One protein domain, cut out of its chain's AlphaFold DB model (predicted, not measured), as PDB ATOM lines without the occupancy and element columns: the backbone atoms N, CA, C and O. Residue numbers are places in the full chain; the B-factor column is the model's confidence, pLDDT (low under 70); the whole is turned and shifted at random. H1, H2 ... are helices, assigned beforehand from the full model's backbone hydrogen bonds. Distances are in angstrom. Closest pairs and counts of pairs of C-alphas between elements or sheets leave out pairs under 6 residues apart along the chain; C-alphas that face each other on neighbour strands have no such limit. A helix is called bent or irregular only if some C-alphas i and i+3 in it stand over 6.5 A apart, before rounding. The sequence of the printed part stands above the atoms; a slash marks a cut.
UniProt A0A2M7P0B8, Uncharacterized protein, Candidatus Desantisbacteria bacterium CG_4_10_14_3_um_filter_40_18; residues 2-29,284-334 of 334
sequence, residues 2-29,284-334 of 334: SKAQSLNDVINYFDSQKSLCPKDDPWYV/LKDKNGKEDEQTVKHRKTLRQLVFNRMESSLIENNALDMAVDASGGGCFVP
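This is residues 2 to 29 and 284 to 334 of the 334 residues of an uncharacterized protein of Candidatus Desantisbacteria bacterium CG_4_10_14_3_um_filter_40_18 (UniProt A0A2M7P0B8). Picture one long helix, H2, as the longest rod of the domain, with a shorter helix, H3, crossing it steeply over part of its length, and a third short helix, H1, set off beyond the far end of H2 and touching neither. Much of the rest is unnamed chain: residues 14 to 29 swing out from H1 in a wide loop, and residues 284 to 292 hook back before H2 begins. The printed part has 79 residues with three named helices in the order H1, H2, H3 and no named strand; the class is all helix, though under half of the residues, 32 of 79, are in named elements. The whole is compact, with a radius of gyration of the C-alphas of 13.2 A, and its C-alphas span 39 by 28 by 18 A.

Begin with H2, residues 293 to 307, the longest helix. Look next at H3, residues 317 to 326, which touches H2; the closest C-alphas are those of Leu 302 and Val 324, 6.7 A apart. H2 touches H3 with residues 299 to 303 alone. The two helices run opposite ways at a steep tilt of 68 degrees, only just short of about perpendicular, and their centres are 11.2 A apart. Then turn to H1, residues 7 to 13, which is apart from both H2 and H3. In H1, H2 and H3 every O i to N i+4 pair is within hydrogen-bond range.

Find C-alpha 293 at (17.403, -53.310, 16.377), where H2 begins; from there it runs 21.1 A to C-alpha 307 at (23.904, -33.262, 17.738), with y rising along the way. H3 runs 14.2 A from Asn 317 to C-alpha 326 at (10.766, -38.212, 27.626), and here it is x that falls. H1 is seven residues long, from Leu 7 at (22.468, -22.804, 25.827) to Tyr 13. None of the three helices is bent.

The two C-alphas farthest apart are those of Ser 2 and Asn 288, 40.1 A. Look between Val 29 and Leu 284 for the cut: residues 30 to 283 are not printed, and the C-alphas on its two sides are 16.9 A apart. The link from H1 to H2 lies across this cut; the link from H2 to H3 is short, with 9 residues. Along residues 14 to 29 the C-alphas lie 9 to 19 A from the mean of all C-alphas. The mean pLDDT of the printed part is 86.6, and the residues under 70 are 332 to 334, at the chain's last residue.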
ATOM      1  N   SER A   2      26.719 -23.099  11.749       82.94
ATOM      2  CA  SER A   2      27.426 -23.712  12.879       82.94
ATOM      3  C   SER A   2      26.433 -24.406  13.815       82.94
ATOM      4  O   SER A   2      25.247 -24.078  13.812       82.94
ATOM      5  N   LYS A   3      26.906 -25.372  14.605       90.00
ATOM      6  CA  LYS A   3      26.138 -25.919  15.728       90.00
ATOM      7  C   LYS A   3      26.061 -24.887  16.856       90.00
ATOM      8  O   LYS A   3      26.925 -24.018  16.952       90.00
ATOM      9  N   ALA A   4      25.043 -24.997  17.700       90.12
ATOM     10  CA  ALA A   4      24.912 -24.234  18.931       90.12
ATOM     11  C   ALA A   4      26.108 -24.514  19.849       90.12
ATOM     12  O   ALA A   4      26.425 -25.679  20.112       90.12
ATOM     13  N   GLN A   5      26.749 -23.445  20.327       92.38
ATOM     14  CA  GLN A   5      27.911 -23.495  21.226       92.38
ATOM     15  C   GLN A   5      27.577 -22.999  22.640       92.38
ATOM     16  O   GLN A   5      28.387 -23.140  23.551       92.38
ATOM     17  N   SER A   6      26.372 -22.462  22.840       92.25
ATOM     18  CA  SER A   6      25.836 -22.045  24.133       92.25
ATOM     19  C   SER A   6      24.383 -22.498  24.309       92.25
ATOM     20  O   SER A   6      23.690 -22.800  23.336       92.25
ATOM     21  N   LEU A   7      23.881 -22.502  25.549       86.56
ATOM     22  CA  LEU A   7      22.468 -22.804  25.827       86.56
ATOM     23  C   LEU A   7      21.507 -21.785  25.190       86.56
ATOM     24  O   LEU A   7      20.411 -22.156  24.779       86.56
ATOM     25  N   ASN A   8      21.926 -20.525  25.042       88.94
ATOM     26  CA  ASN A   8      21.131 -19.519  24.334       88.94
ATOM     27  C   ASN A   8      20.989 -19.861  22.844       88.94
ATOM     28  O   ASN A   8      19.909 -19.697  22.279       88.94
ATOM     29  N   ASP A   9      22.045 -20.378  22.211       88.44
ATOM     30  CA  ASP A   9      21.967 -20.836  20.820       88.44
ATOM     31  C   ASP A   9      21.037 -22.045  20.691       88.44
ATOM     32  O   ASP A   9      20.264 -22.123  19.740       88.44
ATOM     33  N   VAL A  10      21.062 -22.962  21.668       86.12
ATOM     34  CA  VAL A  10      20.169 -24.132  21.703       86.12
ATOM     35  C   VAL A  10      18.702 -23.695  21.678       86.12
ATOM     36  O   VAL A  10      17.947 -24.198  20.850       86.12
ATOM     37  N   ILE A  11      18.304 -22.720  22.501       83.19
ATOM     38  CA  ILE A  11      16.919 -22.212  22.525       83.19
ATOM     39  C   ILE A  11      16.487 -21.698  21.143       83.19
ATOM     40  O   ILE A  11      15.363 -21.947  20.718       83.19
ATOM     41  N   ASN A  12      17.387 -21.036  20.415       83.06
ATOM     42  CA  ASN A  12      17.089 -20.500  19.086       83.06
ATOM     43  C   ASN A  12      17.131 -21.564  17.972       83.06
ATOM     44  O   ASN A  12      16.461 -21.416  16.954       83.06
ATOM     45  N   TYR A  13      17.950 -22.613  18.111       86.00
ATOM     46  CA  TYR A  13      18.164 -23.616  17.052       86.00
ATOM     47  C   TYR A  13      17.177 -24.786  17.132       86.00
ATOM     48  O   TYR A  13      16.958 -25.482  16.137       86.00
ATOM     49  N   PHE A  14      16.566 -25.003  18.297       83.50
ATOM     50  CA  PHE A  14      15.515 -25.996  18.520       83.50
ATOM     51  C   PHE A  14      14.113 -25.372  18.422       83.50
ATOM     52  O   PHE A  14      13.231 -25.661  19.226       83.50
ATOM     53  N   ASP A  15      13.902 -24.526  17.412       79.62
ATOM     54  CA  ASP A  15      12.585 -23.973  17.097       79.62
ATOM     55  C   ASP A  15      11.677 -25.050  16.485       79.62
ATOM     56  O   ASP A  15      11.901 -25.545  15.377       79.62
ATOM     57  N   SER A  16      10.628 -25.402  17.221       72.00
ATOM     58  CA  SER A  16       9.641 -26.406  16.836       72.00
ATOM     59  C   SER A  16       8.617 -25.937  15.816       72.00
ATOM     60  O   SER A  16       7.923 -26.759  15.214       72.00
ATOM     61  N   GLN A  17       8.515 -24.626  15.612       72.81
ATOM     62  CA  GLN A  17       7.605 -24.032  14.642       72.81
ATOM     63  C   GLN A  17       8.223 -24.003  13.243       72.81
ATOM     64  O   GLN A  17       7.499 -23.897  12.251       72.81
ATOM     65  N   LYS A  18       9.548 -24.167  13.141       80.25
ATOM     66  CA  LYS A  18      10.267 -24.184  11.872       80.25
ATOM     67  C   LYS A  18      10.397 -25.601  11.308       80.25
ATOM     68  O   LYS A  18      11.157 -26.433  11.801       80.25
ATOM     69  N   SER A  19       9.684 -25.864  10.213       83.06
ATOM     70  CA  SER A  19       9.863 -27.099   9.436       83.06
ATOM     71  C   SER A  19      11.220 -27.136   8.721       83.06
ATOM     72  O   SER A  19      11.795 -26.094   8.411       83.06
ATOM     73  N   LEU A  20      11.724 -28.345   8.451       83.44
ATOM     74  CA  LEU A  20      12.995 -28.550   7.749       83.44
ATOM     75  C   LEU A  20      12.767 -28.952   6.291       83.44
ATOM     76  O   LEU A  20      11.764 -29.575   5.935       83.44
ATOM     77  N   CYS A  21      13.757 -28.662   5.462       80.75
ATOM     78  CA  CYS A  21      13.865 -29.023   4.064       80.75
ATOM     79  C   CYS A  21      15.031 -30.010   3.875       80.75
ATOM     80  O   CYS A  21      16.185 -29.611   4.000       80.75
ATOM     81  N   PRO A  22      14.767 -31.280   3.517       76.31
ATOM     82  CA  PRO A  22      15.778 -32.341   3.470       76.31
ATOM     83  C   PRO A  22      17.063 -32.041   2.688       76.31
ATOM     84  O   PRO A  22      18.135 -32.490   3.079       76.31
ATOM     85  N   LYS A  23      16.954 -31.295   1.583       74.25
ATOM     86  CA  LYS A  23      18.090 -30.942   0.717       74.25
ATOM     87  C   LYS A  23      18.775 -29.625   1.105       74.25
ATOM     88  O   LYS A  23      19.921 -29.420   0.724       74.25
ATOM     89  N   ASP A  24      18.094 -28.763   1.858       79.00
ATOM     90  CA  ASP A  24      18.515 -27.370   2.070       79.00
ATOM     91  C   ASP A  24      18.893 -27.076   3.527       79.00
ATOM     92  O   ASP A  24      19.603 -26.107   3.799       79.00
ATOM     93  N   ASP A  25      18.453 -27.914   4.471       81.75
ATOM     94  CA  ASP A  25      18.711 -27.726   5.892       81.75
ATOM     95  C   ASP A  25      19.804 -28.675   6.405       81.75
ATOM     96  O   ASP A  25      19.595 -29.890   6.466       81.75
ATOM     97  N   PRO A  26      20.943 -28.148   6.896       80.62
ATOM     98  CA  PRO A  26      22.039 -28.968   7.427       80.62
ATOM     99  C   PRO A  26      21.657 -29.728   8.706       80.62
ATOM    100  O   PRO A  26      22.377 -30.621   9.146       80.62
ATOM    101  N   TRP A  27      20.534 -29.364   9.329       84.06
ATOM    102  CA  TRP A  27      20.016 -30.002  10.538       84.06
ATOM    103  C   TRP A  27      19.051 -31.152  10.261       84.06
ATOM    104  O   TRP A  27      18.568 -31.792  11.204       84.06
ATOM    105  N   TYR A  28      18.749 -31.402   8.988       84.50
ATOM    106  CA  TYR A  28      17.915 -32.515   8.588       84.50
ATOM    107  C   TYR A  28      18.606 -33.854   8.887       84.50
ATOM    108  O   TYR A  28      19.817 -34.008   8.731       84.50
ATOM    109  N   VAL A  29      17.821 -34.828   9.341       84.50
ATOM    110  CA  VAL A  29      18.243 -36.222   9.500       84.50
ATOM    111  C   VAL A  29      17.166 -37.076   8.862       84.50
ATOM    112  O   VAL A  29      15.989 -36.926   9.197       84.50
ATOM    113  N   LEU A 284      10.632 -46.192  20.429       91.81
ATOM    114  CA  LEU A 284      11.769 -46.284  21.367       91.81
ATOM    115  C   LEU A 284      11.848 -47.603  22.137       91.81
ATOM    116  O   LEU A 284      12.882 -47.918  22.720       91.81
ATOM    117  N   LYS A 285      10.741 -48.345  22.177       91.75
ATOM    118  CA  LYS A 285      10.624 -49.644  22.837       91.75
ATOM    119  C   LYS A 285       9.731 -50.564  22.030       91.75
ATOM    120  O   LYS A 285       8.828 -50.117  21.311       91.75
ATOM    121  N   ASP A 286       9.976 -51.856  22.162       90.50
ATOM    122  CA  ASP A 286       9.168 -52.873  21.541       90.50
ATOM    123  C   ASP A 286       7.782 -52.999  22.209       90.50
ATOM    124  O   ASP A 286       7.458 -52.295  23.166       90.50
ATOM    125  N   LYS A 287       6.927 -53.896  21.706       87.06
ATOM    126  CA  LYS A 287       5.577 -54.108  22.263       87.06
ATOM    127  C   LYS A 287       5.599 -54.689  23.687       87.06
ATOM    128  O   LYS A 287       4.585 -54.643  24.369       87.06
ATOM    129  N   ASN A 288       6.738 -55.236  24.110       92.06
ATOM    130  CA  ASN A 288       6.993 -55.790  25.435       92.06
ATOM    131  C   ASN A 288       7.824 -54.827  26.308       92.06
ATOM    132  O   ASN A 288       8.263 -55.215  27.389       92.06
ATOM    133  N   GLY A 289       8.088 -53.601  25.838       89.69
ATOM    134  CA  GLY A 289       8.911 -52.618  26.542       89.69
ATOM    135  C   GLY A 289      10.428 -52.838  26.442       89.69
ATOM    136  O   GLY A 289      11.164 -52.190  27.184       89.69
ATOM    137  N   LYS A 290      10.902 -53.727  25.563       91.69
ATOM    138  CA  LYS A 290      12.321 -54.071  25.366       91.69
ATOM    139  C   LYS A 290      12.945 -53.318  24.193       91.69
ATOM    140  O   LYS A 290      12.238 -52.755  23.366       91.69
ATOM    141  N   GLU A 291      14.267 -53.330  24.102       92.00
ATOM    142  CA  GLU A 291      14.969 -52.828  22.921       92.00
ATOM    143  C   GLU A 291      15.069 -53.909  21.838       92.00
ATOM    144  O   GLU A 291      15.329 -55.080  22.118       92.00
ATOM    145  N   ASP A 292      14.853 -53.490  20.598       92.75
ATOM    146  CA  ASP A 292      15.144 -54.222  19.370       92.75
ATOM    147  C   ASP A 292      16.025 -53.372  18.430       92.75
ATOM    148  O   ASP A 292      16.245 -52.178  18.661       92.75
ATOM    149  N   GLU A 293      16.526 -53.977  17.352       93.00
ATOM    150  CA  GLU A 293      17.403 -53.310  16.377       93.00
ATOM    151  C   GLU A 293      16.809 -51.994  15.839       93.00
ATOM    152  O   GLU A 293      17.509 -50.981  15.733       93.00
ATOM    153  N   GLN A 294      15.499 -51.969  15.574       90.56
ATOM    154  CA  GLN A 294      14.816 -50.783  15.065       90.56
ATOM    155  C   GLN A 294      14.765 -49.675  16.124       90.56
ATOM    156  O   GLN A 294      15.006 -48.509  15.812       90.56
ATOM    157  N   THR A 295      14.462 -50.017  17.378       92.69
ATOM    158  CA  THR A 295      14.423 -49.038  18.475       92.69
ATOM    159  C   THR A 295      15.800 -48.432  18.747       92.69
ATOM    160  O   THR A 295      15.899 -47.221  18.943       92.69
ATOM    161  N   VAL A 296      16.875 -49.223  18.654       93.06
ATOM    162  CA  VAL A 296      18.258 -48.734  18.782       93.06
ATOM    163  C   VAL A 296      18.588 -47.758  17.652       93.06
ATOM    164  O   VAL A 296      19.124 -46.672  17.894       93.06
ATOM    165  N   LYS A 297      18.208 -48.095  16.414       93.00
ATOM    166  CA  LYS A 297      18.359 -47.202  15.258       93.00
ATOM    167  C   LYS A 297      17.600 -45.890  15.456       93.00
ATOM    168  O   LYS A 297      18.177 -44.823  15.267       93.00
ATOM    169  N   HIS A 298      16.348 -45.949  15.904       92.25
ATOM    170  CA  HIS A 298      15.538 -44.765  16.192       92.25
ATOM    171  C   HIS A 298      16.140 -43.875  17.285       92.25
ATOM    172  O   HIS A 298      16.206 -42.657  17.107       92.25
ATOM    173  N   ARG A 299      16.634 -44.458  18.386       92.62
ATOM    174  CA  ARG A 299      17.354 -43.711  19.432       92.62
ATOM    175  C   ARG A 299      18.574 -42.999  18.854       92.62
ATOM    176  O   ARG A 299      18.776 -41.814  19.113       92.62
ATOM    177  N   LYS A 300      19.360 -43.686  18.017       92.56
ATOM    178  CA  LYS A 300      20.518 -43.090  17.336       92.56
ATOM    179  C   LYS A 300      20.110 -41.926  16.428       92.56
ATOM    180  O   LYS A 300      20.758 -40.884  16.467       92.56
ATOM    181  N   THR A 301      19.029 -42.070  15.665       91.69
ATOM    182  CA  THR A 301      18.463 -40.998  14.828       91.69
ATOM    183  C   THR A 301      18.070 -39.776  15.661       91.69
ATOM    184  O   THR A 301      18.414 -38.652  15.301       91.69
ATOM    185  N   LEU A 302      17.405 -39.978  16.801       90.81
ATOM    186  CA  LEU A 302      17.022 -38.895  17.712       90.81
ATOM    187  C   LEU A 302      18.245 -38.194  18.320       90.81
ATOM    188  O   LEU A 302      18.309 -36.967  18.319       90.81
ATOM    189  N   ARG A 303      19.264 -38.947  18.750       92.69
ATOM    190  CA  ARG A 303      20.542 -38.372  19.207       92.69
ATOM    191  C   ARG A 303      21.227 -37.565  18.099       92.69
ATOM    192  O   ARG A 303      21.732 -36.475  18.355       92.69
ATOM    193  N   GLN A 304      21.202 -38.059  16.860       91.25
ATOM    194  CA  GLN A 304      21.759 -37.348  15.707       91.25
ATOM    195  C   GLN A 304      21.023 -36.029  15.435       91.25
ATOM    196  O   GLN A 304      21.671 -35.028  15.143       91.25
ATOM    197  N   LEU A 305      19.691 -35.997  15.564       89.31
ATOM    198  CA  LEU A 305      18.902 -34.767  15.408       89.31
ATOM    199  C   LEU A 305      19.345 -33.677  16.390       89.31
ATOM    200  O   LEU A 305      19.436 -32.510  16.000       89.31
ATOM    201  N   VAL A 306      19.652 -34.059  17.632       91.00
ATOM    202  CA  VAL A 306      20.178 -33.144  18.652       91.00
ATOM    203  C   VAL A 306      21.583 -32.681  18.273       91.00
ATOM    204  O   VAL A 306      21.823 -31.485  18.124       91.00
ATOM    205  N   PHE A 307      22.506 -33.609  18.015       91.81
ATOM    206  CA  PHE A 307      23.904 -33.262  17.738       91.81
ATOM    207  C   PHE A 307      24.158 -32.623  16.370       91.81
ATOM    208  O   PHE A 307      25.238 -32.076  16.150       91.81
ATOM    209  N   ASN A 308      23.194 -32.641  15.450       89.88
ATOM    210  CA  ASN A 308      23.242 -31.808  14.247       89.88
ATOM    211  C   ASN A 308      23.020 -30.322  14.565       89.88
ATOM    212  O   ASN A 308      23.475 -29.470  13.806       89.88
ATOM    213  N   ARG A 309      22.345 -30.011  15.678       89.19
ATOM    214  CA  ARG A 309      22.007 -28.646  16.095       89.19
ATOM    215  C   ARG A 309      22.903 -28.109  17.197       89.19
ATOM    216  O   ARG A 309      23.109 -26.907  17.224       89.19
ATOM    217  N   MET A 310      23.442 -28.952  18.076       92.44
ATOM    218  CA  MET A 310      24.260 -28.518  19.219       92.44
ATOM    219  C   MET A 310      25.548 -29.320  19.377       92.44
ATOM    220  O   MET A 310      25.611 -30.494  19.005       92.44
ATOM    221  N   GLU A 311      26.570 -28.685  19.952       92.94
ATOM    222  CA  GLU A 311      27.796 -29.372  20.355       92.94
ATOM    223  C   GLU A 311      27.535 -30.375  21.483       92.94
ATOM    224  O   GLU A 311      26.748 -30.129  22.400       92.94
ATOM    225  N   SER A 312      28.228 -31.515  21.446       92.44
ATOM    226  CA  SER A 312      28.024 -32.584  22.431       92.44
ATOM    227  C   SER A 312      28.489 -32.219  23.840       92.44
ATOM    228  O   SER A 312      28.112 -32.890  24.789       92.44
ATOM    229  N   SER A 313      29.293 -31.165  23.996       94.06
ATOM    230  CA  SER A 313      29.728 -30.655  25.301       94.06
ATOM    231  C   SER A 313      28.626 -29.929  26.078       94.06
ATOM    232  O   SER A 313      28.810 -29.644  27.256       94.06
ATOM    233  N   LEU A 314      27.503 -29.598  25.433       93.81
ATOM    234  CA  LEU A 314      26.401 -28.841  26.037       93.81
ATOM    235  C   LEU A 314      25.346 -29.722  26.726       93.81
ATOM    236  O   LEU A 314      24.436 -29.190  27.356       93.81
ATOM    237  N   ILE A 315      25.434 -31.048  26.595       93.44
ATOM    238  CA  ILE A 315      24.523 -31.994  27.245       93.44
ATOM    239  C   ILE A 315      25.254 -33.291  27.584       93.44
ATOM    240  O   ILE A 315      25.976 -33.851  26.762       93.44
ATOM    241  N   GLU A 316      25.050 -33.795  28.796       95.31
ATOM    242  CA  GLU A 316      25.579 -35.098  29.187       95.31
ATOM    243  C   GLU A 316      24.828 -36.240  28.473       95.31
ATOM    244  O   GLU A 316      23.636 -36.143  28.178       95.31
ATOM    245  N   ASN A 317      25.508 -37.359  28.198       93.38
ATOM    246  CA  ASN A 317      24.913 -38.472  27.443       93.38
ATOM    247  C   ASN A 317      23.674 -39.078  28.121       93.38
ATOM    248  O   ASN A 317      22.699 -39.369  27.433       93.38
ATOM    249  N   ASN A 318      23.708 -39.229  29.446       94.75
ATOM    250  CA  ASN A 318      22.580 -39.670  30.274       94.75
ATOM    251  C   ASN A 318      21.395 -38.693  30.192       94.75
ATOM    252  O   ASN A 318      20.258 -39.130  30.042       94.75
ATOM    253  N   ALA A 319      21.650 -37.383  30.249       93.31
ATOM    254  CA  ALA A 319      20.625 -36.353  30.128       93.31
ATOM    255  C   ALA A 319      19.981 -36.378  28.734       93.31
ATOM    256  O   ALA A 319      18.760 -36.280  28.615       93.31
ATOM    257  N   LEU A 320      20.780 -36.588  27.684       93.25
ATOM    258  CA  LEU A 320      20.267 -36.777  26.331       93.25
ATOM    259  C   LEU A 320      19.401 -38.038  26.218       93.25
ATOM    260  O   LEU A 320      18.326 -37.975  25.632       93.25
ATOM    261  N   ASP A 321      19.824 -39.168  26.785       91.88
ATOM    262  CA  ASP A 321      19.032 -40.403  26.746       91.88
ATOM    263  C   ASP A 321      17.703 -40.256  27.505       91.88
ATOM    264  O   ASP A 321      16.659 -40.678  27.004       91.88
ATOM    265  N   MET A 322      17.710 -39.566  28.650       92.50
ATOM    266  CA  MET A 322      16.486 -39.211  29.375       92.50
ATOM    267  C   MET A 322      15.569 -38.310  28.543       92.50
ATOM    268  O   MET A 322      14.359 -38.528  28.518       92.50
ATOM    269  N   ALA A 323      16.126 -37.323  27.836       90.62
ATOM    270  CA  ALA A 323      15.353 -36.469  26.940       90.62
ATOM    271  C   ALA A 323      14.753 -37.272  25.771       90.62
ATOM    272  O   ALA A 323      13.584 -37.072  25.438       90.62
ATOM    273  N   VAL A 324      15.516 -38.201  25.171       90.75
ATOM    274  CA  VAL A 324      15.021 -39.123  24.127       90.75
ATOM    275  C   VAL A 324      13.823 -39.912  24.646       90.75
ATOM    276  O   VAL A 324      12.809 -39.991  23.960       90.75
ATOM    277  N   ASP A 325      13.912 -40.478  25.849       90.12
ATOM    278  CA  ASP A 325      12.808 -41.241  26.433       90.12
ATOM    279  C   ASP A 325      11.591 -40.361  26.741       90.12
ATOM    280  O   ASP A 325      10.457 -40.745  26.437       90.12
ATOM    281  N   ALA A 326      11.818 -39.166  27.291       89.62
ATOM    282  CA  ALA A 326      10.766 -38.212  27.626       89.62
ATOM    283  C   ALA A 326      10.023 -37.679  26.390       89.62
ATOM    284  O   ALA A 326       8.838 -37.362  26.484       89.62
ATOM    285  N   SER A 327      10.672 -37.628  25.221       86.88
ATOM    286  CA  SER A 327      10.035 -37.173  23.978       86.88
ATOM    287  C   SER A 327       8.992 -38.153  23.428       86.88
ATOM    288  O   SER A 327       8.261 -37.821  22.491       86.88
ATOM    289  N   GLY A 328       8.943 -39.391  23.941       86.38
ATOM    290  CA  GLY A 328       8.046 -40.430  23.434       86.38
ATOM    291  C   GLY A 328       8.286 -40.763  21.955       86.38
ATOM    292  O   GLY A 328       7.360 -41.178  21.250       86.38
ATOM    293  N   GLY A 329       9.506 -40.527  21.460       86.31
ATOM    294  CA  GLY A 329       9.874 -40.749  20.064       86.31
ATOM    295  C   GLY A 329       9.497 -39.614  19.111       86.31
ATOM    296  O   GLY A 329       9.562 -39.794  17.889       86.31
ATOM    297  N   GLY A 330       9.061 -38.467  19.638       83.25
ATOM    298  CA  GLY A 330       8.906 -37.244  18.858       83.25
ATOM    299  C   GLY A 330      10.264 -36.734  18.376       83.25
ATOM    300  O   GLY A 330      11.269 -36.848  19.081       83.25
ATOM    301  N   CYS A 331      10.308 -36.171  17.166       71.62
ATOM    302  CA  CYS A 331      11.470 -35.407  16.726       71.62
ATOM    303  C   CYS A 331      11.547 -34.173  17.627       71.62
ATOM    304  O   CYS A 331      10.643 -33.352  17.583       71.62
ATOM    305  N   PHE A 332      12.561 -34.118  18.490       63.56
ATOM    306  CA  PHE A 332      12.677 -33.163  19.588       63.56
ATOM    307  C   PHE A 332      12.140 -31.764  19.297       63.56
ATOM    308  O   PHE A 332      12.604 -31.068  18.395       63.56
ATOM    309  N   VAL A 333      11.204 -31.383  20.154       47.25
ATOM    310  CA  VAL A 333      10.684 -30.046  20.377       47.25
ATOM    311  C   VAL A 333      10.800 -29.864  21.891       47.25
ATOM    312  O   VAL A 333      10.172 -30.660  22.596       47.25
ATOM    313  N   PRO A 334      11.663 -28.974  22.408       34.38
ATOM    314  CA  PRO A 334      11.572 -28.576  23.808       34.38
ATOM    315  C   PRO A 334      10.206 -27.951  24.122       34.38
ATOM    316  O   PRO A 334       9.606 -27.332  23.208       34.38
TER     317      PRO A 334